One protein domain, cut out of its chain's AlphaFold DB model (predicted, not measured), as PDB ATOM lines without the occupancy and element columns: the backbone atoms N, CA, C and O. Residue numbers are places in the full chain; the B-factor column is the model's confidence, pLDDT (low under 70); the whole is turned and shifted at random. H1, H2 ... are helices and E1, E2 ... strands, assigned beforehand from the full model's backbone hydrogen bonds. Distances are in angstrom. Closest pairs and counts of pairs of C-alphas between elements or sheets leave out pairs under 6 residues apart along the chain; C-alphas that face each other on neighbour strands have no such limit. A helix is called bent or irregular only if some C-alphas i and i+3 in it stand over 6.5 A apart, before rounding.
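This is residues 2 to 26, 51 to 103 and 125 to 155 of the 181 residues of an uncharacterized protein of Paracoccus pantotrophus (UniProt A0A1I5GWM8). The model is a small, incompletely closed barrel: the strands E3, E2, E1 and E4 form one strongly twisted sheet, and the sharply bent E3 comes round at its end to near E4. The short helix H2 lies over E1, H1 grazes the sheet's rim, and residues 145 to 155, with H3, stick out as a tail. The printed part has 109 residues, with three named helices and four named strands in the order E1 H1 E2 E3 H2 E4 H3. The sheet, in the order E3 E2 E1 E4, is all antiparallel; the class is mixed, helices and strands, with 54 residues, under half, in named elements. The whole is only just compact, close to loose, with a radius of gyration of the C-alphas of 15.6 A and spans of 49 by 37 by 28 A.

Start at E1, residues 10 to 17, an inner strand that bends by 53 degrees at residue 14. Beside it look for E4, residues 128 to 133, antiparallel at 146 degrees, where N 13 and O 130 are 2.9 A apart, within hydrogen-bond range. H1, residues 51 to 55, is on the sheet but only grazes it with residues 53 to 55. E2, residues 60 to 70, bends by 93 degrees at residue 66 and is antiparallel to E1 at 129 degrees, with N 14 and O 67 2.9 A apart. E3, residues 73 to 86, bends by 116 degrees at residue 79 and forms a hairpin with E2; N 75 and O 68 are 2.8 A apart. The closest C-alphas of E3 and E4, the edge strands, are those of Val 85 and Trp 130, 7.1 A apart. Residues 82 to 83 of E3 also pair, antiparallel, with residues 140 to 141. H2, residues 92 to 96, is over E1 at a height over the sheet of 8.7 A; its closest C-alpha pair with E1 is Phe 14 and Ala 92, 7.0 A. H3, residues 148 to 152, is not on the sheet. In H1, H2 and H3 every O i to N i+4 pair is within hydrogen-bond range.

Find C-alpha 10 at (106.501, 96.846, 110.827); from there E1 runs 20.5 A to C-alpha 17. E2 and E3 each measure 22.3 A, and E3 ends at C-alpha 86, (100.369, 109.147, 117.135). E4 measures 17.1 A. H3 ends at C-alpha 152, (93.341, 124.375, 89.960).

The C-alphas of Pro 2 and Glu 149, the two farthest apart, are 51.5 A apart. Residues 27 to 50 and 104 to 124 are not printed, with gaps of 14.3 A and 19.9 A between C-alphas. The link from E4 to H3 is long, with 14 residues. Mean pLDDT of the printed part is 85.9; residues 2 to 3, 26, 98 to 103, 125 and 154 to 155 are under 70.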
ATOM      1  N   PRO A   2     112.524  93.593 120.475       62.25
ATOM      2  CA  PRO A   2     112.233  92.162 120.459       62.25
ATOM      3  C   PRO A   2     111.656  91.773 119.090       62.25
ATOM      4  O   PRO A   2     110.798  92.477 118.561       62.25
ATOM      5  N   GLU A   3     112.159  90.689 118.508       69.00
ATOM      6  CA  GLU A   3     111.633  90.134 117.261       69.00
ATOM      7  C   GLU A   3     110.309  89.414 117.555       69.00
ATOM      8  O   GLU A   3     110.211  88.618 118.490       69.00
ATOM      9  N   THR A   4     109.266  89.742 116.796       77.19
ATOM     10  CA  THR A   4     107.912  89.198 116.951       77.19
ATOM     11  C   THR A   4     107.404  88.687 115.606       77.19
ATOM     12  O   THR A   4     107.909  89.078 114.556       77.19
ATOM     13  N   LEU A   5     106.349  87.867 115.609       80.25
ATOM     14  CA  LEU A   5     105.710  87.396 114.368       80.25
ATOM     15  C   LEU A   5     105.157  88.534 113.489       80.25
ATOM     16  O   LEU A   5     104.915  88.317 112.306       80.25
ATOM     17  N   LEU A   6     104.973  89.731 114.056       79.06
ATOM     18  CA  LEU A   6     104.514  90.933 113.352       79.06
ATOM     19  C   LEU A   6     105.670  91.870 112.970       79.06
ATOM     20  O   LEU A   6     105.472  92.882 112.313       79.06
ATOM     21  N   SER A   7     106.911  91.546 113.339       78.62
ATOM     22  CA  SER A   7     108.074  92.340 112.935       78.62
ATOM     23  C   SER A   7     108.215  92.506 111.410       78.62
ATOM     24  O   SER A   7     108.617  93.596 111.003       78.62
ATOM     25  N   PRO A   8     107.848  91.526 110.554       83.44
ATOM     26  CA  PRO A   8     107.882  91.706 109.100       83.44
ATOM     27  C   PRO A   8     106.883  92.736 108.556       83.44
ATOM     28  O   PRO A   8     107.103  93.276 107.475       83.44
ATOM     29  N   SER A   9     105.784  93.019 109.263       86.44
ATOM     30  CA  SER A   9     104.806  94.033 108.851       86.44
ATOM     31  C   SER A   9     105.121  95.419 109.410       86.44
ATOM     32  O   SER A   9     104.429  96.371 109.063       86.44
ATOM     33  N   ASN A  10     106.172  95.568 110.219       89.81
ATOM     34  CA  ASN A  10     106.501  96.846 110.827       89.81
ATOM     35  C   ASN A  10     107.017  97.863 109.795       89.81
ATOM     36  O   ASN A  10     107.953  97.597 109.036       89.81
ATOM     37  N   LEU A  11     106.438  99.057 109.828       93.44
ATOM     38  CA  LEU A  11     106.777 100.197 108.995       93.44
ATOM     39  C   LEU A  11     107.166 101.372 109.890       93.44
ATOM     40  O   LEU A  11     106.423 101.770 110.786       93.44
ATOM     41  N   LEU A  12     108.343 101.935 109.637       94.38
ATOM     42  CA  LEU A  12     108.862 103.080 110.375       94.38
ATOM     43  C   LEU A  12     108.724 104.343 109.532       94.38
ATOM     44  O   LEU A  12     109.228 104.378 108.413       94.38
ATOM     45  N   LEU A  13     108.085 105.386 110.054       95.88
ATOM     46  CA  LEU A  13     107.972 106.696 109.405       95.88
ATOM     47  C   LEU A  13     108.959 107.675 110.033       95.88
ATOM     48  O   LEU A  13     108.954 107.819 111.248       95.88
ATOM     49  N   PHE A  14     109.754 108.372 109.220       94.88
ATOM     50  CA  PHE A  14     110.761 109.334 109.676       94.88
ATOM     51  C   PHE A  14     110.368 110.752 109.275       94.88
ATOM     52  O   PHE A  14     110.215 111.055 108.086       94.88
ATOM     53  N   GLY A  15     110.213 111.637 110.258       95.25
ATOM     54  CA  GLY A  15     109.657 112.961 110.017       95.25
ATOM     55  C   GLY A  15     109.799 113.942 111.167       95.25
ATOM     56  O   GLY A  15     110.448 113.670 112.171       95.25
ATOM     57  N   ARG A  16     109.159 115.099 110.997       95.00
ATOM     58  CA  ARG A  16     109.033 116.144 112.023       95.00
ATOM     59  C   ARG A  16     107.566 116.477 112.224       95.00
ATOM     60  O   ARG A  16     106.836 116.585 111.236       95.00
ATOM     61  N   VAL A  17     107.147 116.656 113.473       95.00
ATOM     62  CA  VAL A  17     105.792 117.124 113.790       95.00
ATOM     63  C   VAL A  17     105.584 118.517 113.193       95.00
ATOM     64  O   VAL A  17     106.499 119.337 113.150       95.00
ATOM     65  N   VAL A  18     104.384 118.758 112.674       94.19
ATOM     66  CA  VAL A  18     103.959 120.054 112.150       94.19
ATOM     67  C   VAL A  18     103.170 120.773 113.238       94.19
ATOM     68  O   VAL A  18     102.074 120.350 113.587       94.19
ATOM     69  N   GLU A  19     103.741 121.843 113.784       91.94
ATOM     70  CA  GLU A  19     103.213 122.532 114.973       91.94
ATOM     71  C   GLU A  19     102.077 123.520 114.662       91.94
ATOM     72  O   GLU A  19     101.289 123.871 115.539       91.94
ATOM     73  N   ASP A  20     101.966 123.970 113.411       91.19
ATOM     74  CA  ASP A  20     100.976 124.949 112.953       91.19
ATOM     75  C   ASP A  20      99.685 124.312 112.402       91.19
ATOM     76  O   ASP A  20      98.771 125.026 111.982       91.19
ATOM     77  N   LEU A  21      99.566 122.979 112.448       90.25
ATOM     78  CA  LEU A  21      98.373 122.240 112.029       90.25
ATOM     79  C   LEU A  21      97.654 121.630 113.236       90.25
ATOM     80  O   LEU A  21      98.236 120.881 114.011       90.25
ATOM     81  N   GLN A  22      96.355 121.909 113.368       88.88
ATOM     82  CA  GLN A  22      95.536 121.415 114.477       88.88
ATOM     83  C   GLN A  22      94.429 120.490 113.986       88.88
ATOM     84  O   GLN A  22      93.672 120.834 113.076       88.88
ATOM     85  N   ILE A  23      94.277 119.354 114.663       88.50
ATOM     86  CA  ILE A  23      93.132 118.466 114.488       88.50
ATOM     87  C   ILE A  23      92.020 118.960 115.409       88.50
ATOM     88  O   ILE A  23      92.168 118.981 116.629       88.50
ATOM     89  N   ARG A  24      90.900 119.394 114.828       85.25
ATOM     90  CA  ARG A  24      89.733 119.830 115.598       85.25
ATOM     91  C   ARG A  24      88.609 118.819 115.441       85.25
ATOM     92  O   ARG A  24      88.154 118.621 114.311       85.25
ATOM     93  N   PRO A  25      88.125 118.207 116.535       71.25
ATOM     94  CA  PRO A  25      86.910 117.429 116.450       71.25
ATOM     95  C   PRO A  25      85.762 118.376 116.067       71.25
ATOM     96  O   PRO A  25      85.682 119.497 116.581       71.25
ATOM     97  N   PRO A  26      84.871 117.968 115.156       64.81
ATOM     98  CA  PRO A  26      83.684 118.751 114.845       64.81
ATOM     99  C   PRO A  26      82.839 118.941 116.110       64.81
ATOM    100  O   PRO A  26      82.623 118.003 116.880       64.81
ATOM    101  N   LEU A  51      89.066 105.245 111.101       83.25
ATOM    102  CA  LEU A  51      89.815 106.461 110.757       83.25
ATOM    103  C   LEU A  51      89.417 107.669 111.612       83.25
ATOM    104  O   LEU A  51      90.273 108.459 111.986       83.25
ATOM    105  N   GLU A  52      88.130 107.805 111.940       83.81
ATOM    106  CA  GLU A  52      87.659 108.874 112.826       83.81
ATOM    107  C   GLU A  52      88.263 108.738 114.226       83.81
ATOM    108  O   GLU A  52      88.729 109.725 114.781       83.81
ATOM    109  N   ARG A  53      88.328 107.517 114.767       85.44
ATOM    110  CA  ARG A  53      88.960 107.246 116.061       85.44
ATOM    111  C   ARG A  53      90.466 107.477 116.050       85.44
ATOM    112  O   ARG A  53      90.974 107.994 117.032       85.44
ATOM    113  N   GLN A  54      91.156 107.131 114.962       89.12
ATOM    114  CA  GLN A  54      92.577 107.465 114.792       89.12
ATOM    115  C   GLN A  54      92.765 108.989 114.807       89.12
ATOM    116  O   GLN A  54      93.575 109.516 115.553       89.12
ATOM    117  N   LEU A  55      91.938 109.724 114.060       89.12
ATOM    118  CA  LEU A  55      92.008 111.185 114.014       89.12
ATOM    119  C   LEU A  55      91.645 111.851 115.357       89.12
ATOM    120  O   LEU A  55      92.149 112.923 115.661       89.12
ATOM    121  N   GLN A  56      90.757 111.243 116.147       87.81
ATOM    122  CA  GLN A  56      90.315 111.748 117.454       87.81
ATOM    123  C   GLN A  56      91.184 111.279 118.628       87.81
ATOM    124  O   GLN A  56      90.873 111.630 119.769       87.81
ATOM    125  N   ALA A  57      92.223 110.476 118.388       89.69
ATOM    126  CA  ALA A  57      93.130 110.063 119.451       89.69
ATOM    127  C   ALA A  57      93.791 111.298 120.088       89.69
ATOM    128  O   ALA A  57      94.118 112.264 119.401       89.69
ATOM    129  N   GLU A  58      93.960 111.288 121.411       90.19
ATOM    130  CA  GLU A  58      94.479 112.443 122.165       90.19
ATOM    131  C   GLU A  58      95.902 112.830 121.739       90.19
ATOM    132  O   GLU A  58      96.289 113.994 121.791       90.19
ATOM    133  N   ASP A  59      96.669 111.852 121.270       93.25
ATOM    134  CA  ASP A  59      98.041 111.988 120.808       93.25
ATOM    135  C   ASP A  59      98.164 112.067 119.274       93.25
ATOM    136  O   ASP A  59      99.279 112.011 118.743       93.25
ATOM    137  N   ALA A  60      97.038 112.212 118.564       94.38
ATOM    138  CA  ALA A  60      96.999 112.376 117.118       94.38
ATOM    139  C   ALA A  60      97.622 113.712 116.698       94.38
ATOM    140  O   ALA A  60      97.226 114.786 117.146       94.38
ATOM    141  N   ASN A  61      98.579 113.644 115.777       95.19
ATOM    142  CA  ASN A  61      99.268 114.796 115.210       95.19
ATOM    143  C   ASN A  61      99.546 114.569 113.723       95.19
ATOM    144  O   ASN A  61      99.451 113.453 113.213       95.19
ATOM    145  N   PHE A  62      99.942 115.624 113.013       96.38
ATOM    146  CA  PHE A  62     100.500 115.483 111.673       96.38
ATOM    147  C   PHE A  62     102.008 115.673 111.705       96.38
ATOM    148  O   PHE A  62     102.513 116.636 112.278       96.38
ATOM    149  N   ALA A  63     102.726 114.776 111.037       96.50
ATOM    150  CA  ALA A  63     104.156 114.907 110.816       96.50
ATOM    151  C   ALA A  63     104.465 114.972 109.323       96.50
ATOM    152  O   ALA A  63     103.875 114.253 108.515       96.50
ATOM    153  N   ARG A  64     105.418 115.829 108.953       95.69
ATOM    154  CA  ARG A  64     106.009 115.843 107.616       95.69
ATOM    155  C   ARG A  64     107.026 114.716 107.536       95.69
ATOM    156  O   ARG A  64     108.072 114.785 108.176       95.69
ATOM    157  N   ILE A  65     106.699 113.694 106.754       96.00
ATOM    158  CA  ILE A  65     107.512 112.492 106.581       96.00
ATOM    159  C   ILE A  65     108.438 112.674 105.380       96.00
ATOM    160  O   ILE A  65     107.983 113.037 104.295       96.00
ATOM    161  N   TYR A  66     109.730 112.422 105.582       93.38
ATOM    162  CA  TYR A  66     110.776 112.528 104.556       93.38
ATOM    163  C   TYR A  66     111.197 111.162 104.007       93.38
ATOM    164  O   TYR A  66     111.713 111.067 102.893       93.38
ATOM    165  N   GLY A  67     110.979 110.103 104.782       92.69
ATOM    166  CA  GLY A  67     111.364 108.744 104.442       92.69
ATOM    167  C   GLY A  67     110.670 107.726 105.332       92.69
ATOM    168  O   GLY A  67     110.070 108.071 106.352       92.69
ATOM    169  N   PHE A  68     110.749 106.466 104.937       94.00
ATOM    170  CA  PHE A  68     110.234 105.351 105.718       94.00
ATOM    171  C   PHE A  68     111.211 104.182 105.673       94.00
ATOM    172  O   PHE A  68     111.961 104.049 104.709       94.00
ATOM    173  N   ALA A  69     111.202 103.328 106.692       90.81
ATOM    174  CA  ALA A  69     111.912 102.058 106.651       90.81
ATOM    175  C   ALA A  69     110.941 100.883 106.706       90.81
ATOM    176  O   ALA A  69     109.979 100.891 107.475       90.81
ATOM    177  N   PHE A  70     111.210  99.879 105.883       89.00
ATOM    178  CA  PHE A  70     110.439  98.646 105.786       89.00
ATOM    179  C   PHE A  70     111.402  97.497 105.471       89.00
ATOM    180  O   PHE A  70     112.349  97.686 104.711       89.00
ATOM    181  N   GLU A  71     111.216  96.338 106.111       85.31
ATOM    182  CA  GLU A  71     112.104  95.166 105.957       85.31
ATOM    183  C   GLU A  71     113.604  95.496 106.156       85.31
ATOM    184  O   GLU A  71     114.490  94.949 105.505       85.31
ATOM    185  N   GLY A  72     113.900  96.425 107.074       79.12
ATOM    186  CA  GLY A  72     115.269  96.844 107.408       79.12
ATOM    187  C   GLY A  72     115.932  97.787 106.397       79.12
ATOM    188  O   GLY A  72     117.084  98.172 106.607       79.12
ATOM    189  N   LEU A  73     115.219  98.189 105.342       83.62
ATOM    190  CA  LEU A  73     115.691  99.125 104.325       83.62
ATOM    191  C   LEU A  73     115.045 100.492 104.506       83.62
ATOM    192  O   LEU A  73     113.827 100.602 104.621       83.62
ATOM    193  N   TYR A  74     115.869 101.538 104.503       86.25
ATOM    194  CA  TYR A  74     115.403 102.921 104.510       86.25
ATOM    195  C   TYR A  74     115.171 103.435 103.082       86.25
ATOM    196  O   TYR A  74     116.039 103.321 102.214       86.25
ATOM    197  N   HIS A  75     114.011 104.048 102.862       88.25
ATOM    198  CA  HIS A  75     113.567 104.621 101.599       88.25
ATOM    199  C   HIS A  75     113.301 106.119 101.765       88.25
ATOM    200  O   HIS A  75     112.452 106.536 102.555       88.25
ATOM    201  N   VAL A  76     113.990 106.941 100.971       87.25
ATOM    202  CA  VAL A  76     113.705 108.379 100.876       87.25
ATOM    203  C   VAL A  76     112.443 108.587 100.040       87.25
ATOM    204  O   VAL A  76     112.305 108.019  98.954       87.25
ATOM    205  N   MET A  77     111.518 109.419 100.520       87.56
ATOM    206  CA  MET A  77     110.339 109.785  99.740       87.56
ATOM    207  C   MET A  77     110.719 110.765  98.617       87.56
ATOM    208  O   MET A  77     111.429 111.736  98.877       87.56
ATOM    209  N   PRO A  78     110.184 110.612  97.388       86.19
ATOM    210  CA  PRO A  78     110.435 111.569  96.303       86.19
ATOM    211  C   PRO A  78     109.968 112.992  96.632       86.19
ATOM    212  O   PRO A  78     110.516 113.973  96.136       86.19
ATOM    213  N   ARG A  79     108.911 113.095  97.444       86.25
ATOM    214  CA  ARG A  79     108.387 114.341  97.995       86.25
ATOM    215  C   ARG A  79     107.905 114.086  99.418       86.25
ATOM    216  O   ARG A  79     107.135 113.139  99.599       86.25
ATOM    217  N   PRO A  80     108.298 114.919 100.391       92.12
ATOM    218  CA  PRO A  80     107.743 114.840 101.730       92.12
ATOM    219  C   PRO A  80     106.236 115.095 101.715       92.12
ATOM    220  O   PRO A  80     105.760 115.966 100.985       92.12
ATOM    221  N   ALA A  81     105.496 114.360 102.536       94.56
ATOM    222  CA  ALA A  81     104.054 114.525 102.694       94.56
ATOM    223  C   ALA A  81     103.681 114.501 104.176       94.56
ATOM    224  O   ALA A  81     104.453 114.018 105.007       94.56
ATOM    225  N   LEU A  82     102.514 115.048 104.512       96.62
ATOM    226  CA  LEU A  82     102.009 114.997 105.877       96.62
ATOM    227  C   LEU A  82     101.291 113.672 106.097       96.62
ATOM    228  O   LEU A  82     100.437 113.298 105.294       96.62
ATOM    229  N   PHE A  83     101.615 112.992 107.190       97.06
ATOM    230  CA  PHE A  83     100.918 111.791 107.636       97.06
ATOM    231  C   PHE A  83     100.360 111.991 109.034       97.06
ATOM    232  O   PHE A  83     100.984 112.659 109.863       97.06
ATOM    233  N   LEU A  84      99.194 111.395 109.276       96.56
ATOM    234  CA  LEU A  84      98.679 111.208 110.625       96.56
ATOM    235  C   LEU A  84      99.640 110.294 111.393       96.56
ATOM    236  O   LEU A  84      99.911 109.173 110.955       96.56
ATOM    237  N   VAL A  85     100.133 110.788 112.523       96.88
ATOM    238  CA  VAL A  85     100.981 110.064 113.467       96.88
ATOM    239  C   VAL A  85     100.414 110.166 114.883       96.88
ATOM    240  O   VAL A  85      99.584 111.029 115.164       96.88
ATOM    241  N   HIS A  86     100.869 109.289 115.771       96.12
ATOM    242  CA  HIS A  86     100.369 109.147 117.135       96.12
ATOM    243  C   HIS A  86     101.533 109.171 118.118       96.12
ATOM    244  O   HIS A  86     102.522 108.449 117.945       96.12
ATOM    245  N   GLY A  87     101.419 110.018 119.133       94.62
ATOM    246  CA  GLY A  87     102.428 110.174 120.165       94.62
ATOM    247  C   GLY A  87     103.646 110.988 119.715       94.62
ATOM    248  O   GLY A  87     103.753 111.420 118.563       94.62
ATOM    249  N   PRO A  88     104.606 111.193 120.630       92.75
ATOM    250  CA  PRO A  88     105.758 112.068 120.399       92.75
ATOM    251  C   PRO A  88     106.773 111.506 119.391       92.75
ATOM    252  O   PRO A  88     107.630 112.243 118.914       92.75
ATOM    253  N   GLY A  89     106.691 110.211 119.069       93.50
ATOM    254  CA  GLY A  89     107.720 109.497 118.317       93.50
ATOM    255  C   GLY A  89     108.967 109.205 119.159       93.50
ATOM    256  O   GLY A  89     109.072 109.585 120.327       93.50
ATOM    257  N   LEU A  90     109.927 108.504 118.560       92.31
ATOM    258  CA  LEU A  90     111.256 108.266 119.126       92.31
ATOM    259  C   LEU A  90     112.309 109.072 118.371       92.31
ATOM    260  O   LEU A  90     112.133 109.368 117.198       92.31
ATOM    261  N   ASP A  91     113.425 109.375 119.021       90.19
ATOM    262  CA  ASP A  91     114.591 109.977 118.369       90.19
ATOM    263  C   ASP A  91     115.088 109.071 117.226       90.19
ATOM    264  O   ASP A  91     115.491 107.920 117.449       90.19
ATOM    265  N   ALA A  92     115.049 109.588 115.996       89.12
ATOM    266  CA  ALA A  92     115.430 108.844 114.805       89.12
ATOM    267  C   ALA A  92     116.919 108.480 114.791       89.12
ATOM    268  O   ALA A  92     117.264 107.424 114.262       89.12
ATOM    269  N   GLY A  93     117.797 109.285 115.394       83.06
ATOM    270  CA  GLY A  93     119.231 109.003 115.487       83.06
ATOM    271  C   GLY A  93     119.518 107.689 116.217       83.06
ATOM    272  O   GLY A  93     120.383 106.919 115.797       83.06
ATOM    273  N   LYS A  94     118.720 107.362 117.243       82.75
ATOM    274  CA  LYS A  94     118.830 106.098 118.000       82.75
ATOM    275  C   LYS A  94     118.379 104.864 117.210       82.75
ATOM    276  O   LYS A  94     118.777 103.747 117.542       82.75
ATOM    277  N   VAL A  95     117.521 105.051 116.208       81.69
ATOM    278  CA  VAL A  95     116.935 103.965 115.404       81.69
ATOM    279  C   VAL A  95     117.689 103.780 114.089       81.69
ATOM    280  O   VAL A  95     117.967 102.651 113.692       81.69
ATOM    281  N   MET A  96     118.097 104.875 113.447       76.88
ATOM    282  CA  MET A  96     118.860 104.876 112.197       76.88
ATOM    283  C   MET A  96     120.196 104.142 112.326       76.88
ATOM    284  O   MET A  96     120.607 103.479 111.379       76.88
ATOM    285  N   SER A  97     120.835 104.159 113.502       70.38
ATOM    286  CA  SER A  97     122.060 103.387 113.758       70.38
ATOM    287  C   SER A  97     121.877 101.866 113.636       70.38
ATOM    288  O   SER A  97     122.860 101.133 113.582       70.38
ATOM    289  N   GLN A  98     120.632 101.379 113.623       68.94
ATOM    290  CA  GLN A  98     120.280  99.961 113.500       68.94
ATOM    291  C   GLN A  98     119.804  99.595 112.085       68.94
ATOM    292  O   GLN A  98     119.664  98.413 111.776       68.94
ATOM    293  N   LEU A  99     119.554 100.586 111.224       67.50
ATOM    294  CA  LEU A  99     119.052 100.379 109.869       67.50
ATOM    295  C   LEU A  99     120.201 100.332 108.861       67.50
ATOM    296  O   LEU A  99     121.184 101.065 108.956       67.50
ATOM    297  N   ARG A 100     120.070  99.464 107.856       58.56
ATOM    298  CA  ARG A 100     120.988  99.426 106.717       58.56
ATOM    299  C   ARG A 100     120.483 100.431 105.683       58.56
ATOM    300  O   ARG A 100     119.411 100.244 105.115       58.56
ATOM    301  N   SER A 101     121.254 101.481 105.410       54.53
ATOM    302  CA  SER A 101     120.980 102.369 104.275       54.53
ATOM    303  C   SER A 101     121.487 101.720 102.983       54.53
ATOM    304  O   SER A 101     122.702 101.601 102.822       54.53
ATOM    305  N   PRO A 102     120.618 101.338 102.025       48.53
ATOM    306  CA  PRO A 102     121.056 100.758 100.749       48.53
ATOM    307  C   PRO A 102     121.806 101.752  99.844       48.53
ATOM    308  O   PRO A 102     122.335 101.364  98.809       48.53
ATOM    309  N   GLN A 103     121.867 103.031 100.231       49.31
ATOM    310  CA  GLN A 103     122.511 104.107  99.476       49.31
ATOM    311  C   GLN A 103     123.911 104.484  99.995       49.31
ATOM    312  O   GLN A 103     124.519 105.423  99.490       49.31
ATOM    313  N   ASP A 125     119.388 115.435 113.667       62.34
ATOM    314  CA  ASP A 125     119.168 116.384 114.748       62.34
ATOM    315  C   ASP A 125     117.761 116.982 114.609       62.34
ATOM    316  O   ASP A 125     117.603 117.938 113.857       62.34
ATOM    317  N   ASP A 126     116.789 116.407 115.340       77.56
ATOM    318  CA  ASP A 126     115.335 116.702 115.407       77.56
ATOM    319  C   ASP A 126     114.371 115.734 114.681       77.56
ATOM    320  O   ASP A 126     113.152 115.934 114.729       77.56
ATOM    321  N   LEU A 127     114.870 114.694 114.004       90.31
ATOM    322  CA  LEU A 127     113.985 113.725 113.357       90.31
ATOM    323  C   LEU A 127     113.376 112.780 114.387       90.31
ATOM    324  O   LEU A 127     114.072 112.187 115.214       90.31
ATOM    325  N   MET A 128     112.074 112.565 114.248       94.50
ATOM    326  CA  MET A 128     111.326 111.594 115.025       94.50
ATOM    327  C   MET A 128     110.934 110.402 114.152       94.50
ATOM    328  O   MET A 128     110.760 110.525 112.934       94.50
ATOM    329  N   VAL A 129     110.803 109.237 114.785       94.81
ATOM    330  CA  VAL A 129     110.352 107.996 114.163       94.81
ATOM    331  C   VAL A 129     109.107 107.446 114.849       94.81
ATOM    332  O   VAL A 129     109.033 107.375 116.077       94.81
ATOM    333  N   TRP A 130     108.142 107.021 114.039       96.50
ATOM    334  CA  TRP A 130     106.917 106.352 114.475       96.50
ATOM    335  C   TRP A 130     106.831 104.959 113.857       96.50
ATOM    336  O   TRP A 130     107.282 104.757 112.732       96.50
ATOM    337  N   SER A 131     106.255 104.011 114.596       93.75
ATOM    338  CA  SER A 131     106.117 102.606 114.196       93.75
ATOM    339  C   SER A 131     104.648 102.298 113.935       93.75
ATOM    340  O   SER A 131     103.814 102.583 114.792       93.75
ATOM    341  N   TYR A 132     104.355 101.701 112.786       94.31
ATOM    342  CA  TYR A 132     103.016 101.274 112.377       94.31
ATOM    343  C   TYR A 132     103.063  99.878 111.771       94.31
ATOM    344  O   TYR A 132     104.116  99.434 111.314       94.31
ATOM    345  N   ASP A 133     101.923  99.200 111.714       91.88
ATOM    346  CA  ASP A 133     101.787  98.020 110.871       91.88
ATOM    347  C   ASP A 133     101.522  98.443 109.417       91.88
ATOM    348  O   ASP A 133     100.789  99.392 109.135       91.88
ATOM    349  N   LYS A 134     102.097  97.725 108.454       89.75
ATOM    350  CA  LYS A 134     101.875  97.930 107.017       89.75
ATOM    351  C   LYS A 134     100.394  97.842 106.624       89.75
ATOM    352  O   LYS A 134     100.009  98.428 105.613       89.75
ATOM    353  N   ALA A 135      99.585  97.089 107.366       88.12
ATOM    354  CA  ALA A 135      98.152  96.950 107.138       88.12
ATOM    355  C   ALA A 135      97.306  98.051 107.808       88.12
ATOM    356  O   ALA A 135      96.086  98.057 107.627       88.12
ATOM    357  N   ASP A 136      97.918  98.977 108.554       89.62
ATOM    358  CA  ASP A 136      97.194 100.058 109.217       89.62
ATOM    359  C   ASP A 136      96.636 101.082 108.221       89.62
ATOM    360  O   ASP A 136      97.214 101.401 107.177       89.62
ATOM    361  N   TYR A 137      95.489 101.656 108.584       88.25
ATOM    362  CA  TYR A 137      94.917 102.792 107.873       88.25
ATOM    363  C   TYR A 137      95.537 104.097 108.373       88.25
ATOM    364  O   TYR A 137      95.592 104.347 109.573       88.25
ATOM    365  N   SER A 138      95.919 104.974 107.446       91.44
ATOM    366  CA  SER A 138      96.425 106.315 107.755       91.44
ATOM    367  C   SER A 138      95.801 107.365 106.832       91.44
ATOM    368  O   SER A 138      95.134 107.045 105.845       91.44
ATOM    369  N   ILE A 139      96.015 108.635 107.169       92.31
ATOM    370  CA  ILE A 139      95.619 109.798 106.378       92.31
ATOM    371  C   ILE A 139      96.895 110.477 105.885       92.31
ATOM    372  O   ILE A 139      97.770 110.814 106.683       92.31
ATOM    373  N   ARG A 140      96.972 110.713 104.572       93.94
ATOM    374  CA  ARG A 140      98.050 111.464 103.921       93.94
ATOM    375  C   ARG A 140      97.509 112.772 103.355       93.94
ATOM    376  O   ARG A 140      96.492 112.761 102.665       93.94
ATOM    377  N   LEU A 141      98.219 113.873 103.594       92.69
ATOM    378  CA  LEU A 141      97.955 115.168 102.974       92.69
ATOM    379  C   LEU A 141      99.186 115.633 102.194       92.69
ATOM    380  O   LEU A 141     100.293 115.725 102.730       92.69
ATOM    381  N   ASP A 142      98.978 115.963 100.925       90.06
ATOM    382  CA  ASP A 142     100.003 116.528 100.057       90.06
ATOM    383  C   ASP A 142      99.863 118.053 100.019       90.06
ATOM    384  O   ASP A 142      98.866 118.593  99.542       90.06
ATOM    385  N   VAL A 143     100.878 118.758 100.522       84.56
ATOM    386  CA  VAL A 143     100.907 120.226 100.522       84.56
ATOM    387  C   VAL A 143     101.526 120.717  99.218       84.56
ATOM    388  O   VAL A 143     102.599 120.264  98.816       84.56
ATOM    389  N   ARG A 144     100.854 121.662  98.554       83.94
ATOM    390  CA  ARG A 144     101.336 122.316  97.333       83.94
ATOM    391  C   ARG A 144     101.141 123.821  97.428       83.94
ATOM    392  O   ARG A 144     100.134 124.285  97.956       83.94
ATOM    393  N   SER A 145     102.085 124.564  96.865       84.75
ATOM    394  CA  SER A 145     102.038 126.022  96.769       84.75
ATOM    395  C   SER A 145     102.296 126.430  95.322       84.75
ATOM    396  O   SER A 145     103.144 125.841  94.657       84.75
ATOM    397  N   GLY A 146     101.543 127.408  94.830       86.81
ATOM    398  CA  GLY A 146     101.600 127.877  93.448       86.81
ATOM    399  C   GLY A 146     100.495 128.891  93.169       86.81
ATOM    400  O   GLY A 146      99.679 129.181  94.046       86.81
ATOM    401  N   MET A 147     100.457 129.429  91.950       89.12
ATOM    402  CA  MET A 147      99.336 130.263  91.507       89.12
ATOM    403  C   MET A 147      98.048 129.434  91.433       89.12
ATOM    404  O   MET A 147      98.101 128.238  91.151       89.12
ATOM    405  N   PHE A 148      96.883 130.065  91.604       85.94
ATOM    406  CA  PHE A 148      95.593 129.371  91.485       85.94
ATOM    407  C   PHE A 148      95.440 128.620  90.161       85.94
ATOM    408  O   PHE A 148      94.962 127.496  90.166       85.94
ATOM    409  N   GLU A 149      95.899 129.187  89.045       85.44
ATOM    410  CA  GLU A 149      95.909 128.497  87.750       85.44
ATOM    411  C   GLU A 149      96.729 127.198  87.797       85.44
ATOM    412  O   GLU A 149      96.257 126.151  87.373       85.44
ATOM    413  N   GLN A 150      97.916 127.224  88.400       81.25
ATOM    414  CA  GLN A 150      98.770 126.039  88.530       81.25
ATOM    415  C   GLN A 150      98.182 124.998  89.493       81.25
ATOM    416  O   GLN A 150      98.389 123.802  89.312       81.25
ATOM    417  N   LEU A 151      97.465 125.436  90.532       84.31
ATOM    418  CA  LEU A 151      96.872 124.543  91.531       84.31
ATOM    419  C   LEU A 151      95.508 123.976  91.109       84.31
ATOM    420  O   LEU A 151      95.174 122.866  91.517       84.31
ATOM    421  N   LEU A 152      94.720 124.722  90.329       83.19
ATOM    422  CA  LEU A 152      93.341 124.375  89.960       83.19
ATOM    423  C   LEU A 152      93.190 123.946  88.494       83.19
ATOM    424  O   LEU A 152      92.310 123.140  88.198       83.19
ATOM    425  N   LEU A 153      93.997 124.500  87.580       78.94
ATOM    426  CA  LEU A 153      93.819 124.369  86.125       78.94
ATOM    427  C   LEU A 153      94.906 123.536  85.434       78.94
ATOM    428  O   LEU A 153      94.717 123.171  84.276       78.94
ATOM    429  N   ASP A 154      95.999 123.184  86.120       68.25
ATOM    430  CA  ASP A 154      96.947 122.172  85.641       68.25
ATOM    431  C   ASP A 154      96.601 120.778  86.213       68.25
ATOM    432  O   ASP A 154      97.047 120.417  87.308       68.25
ATOM    433  N   PRO A 155      95.841 119.935  85.481       57.03
ATOM    434  CA  PRO A 155      95.533 118.573  85.916       57.03
ATOM    435  C   PRO A 155      96.769 117.657  85.954       57.03
ATOM    436  O   PRO A 155      96.662 116.514  86.398       57.03
TER     437      PRO A 155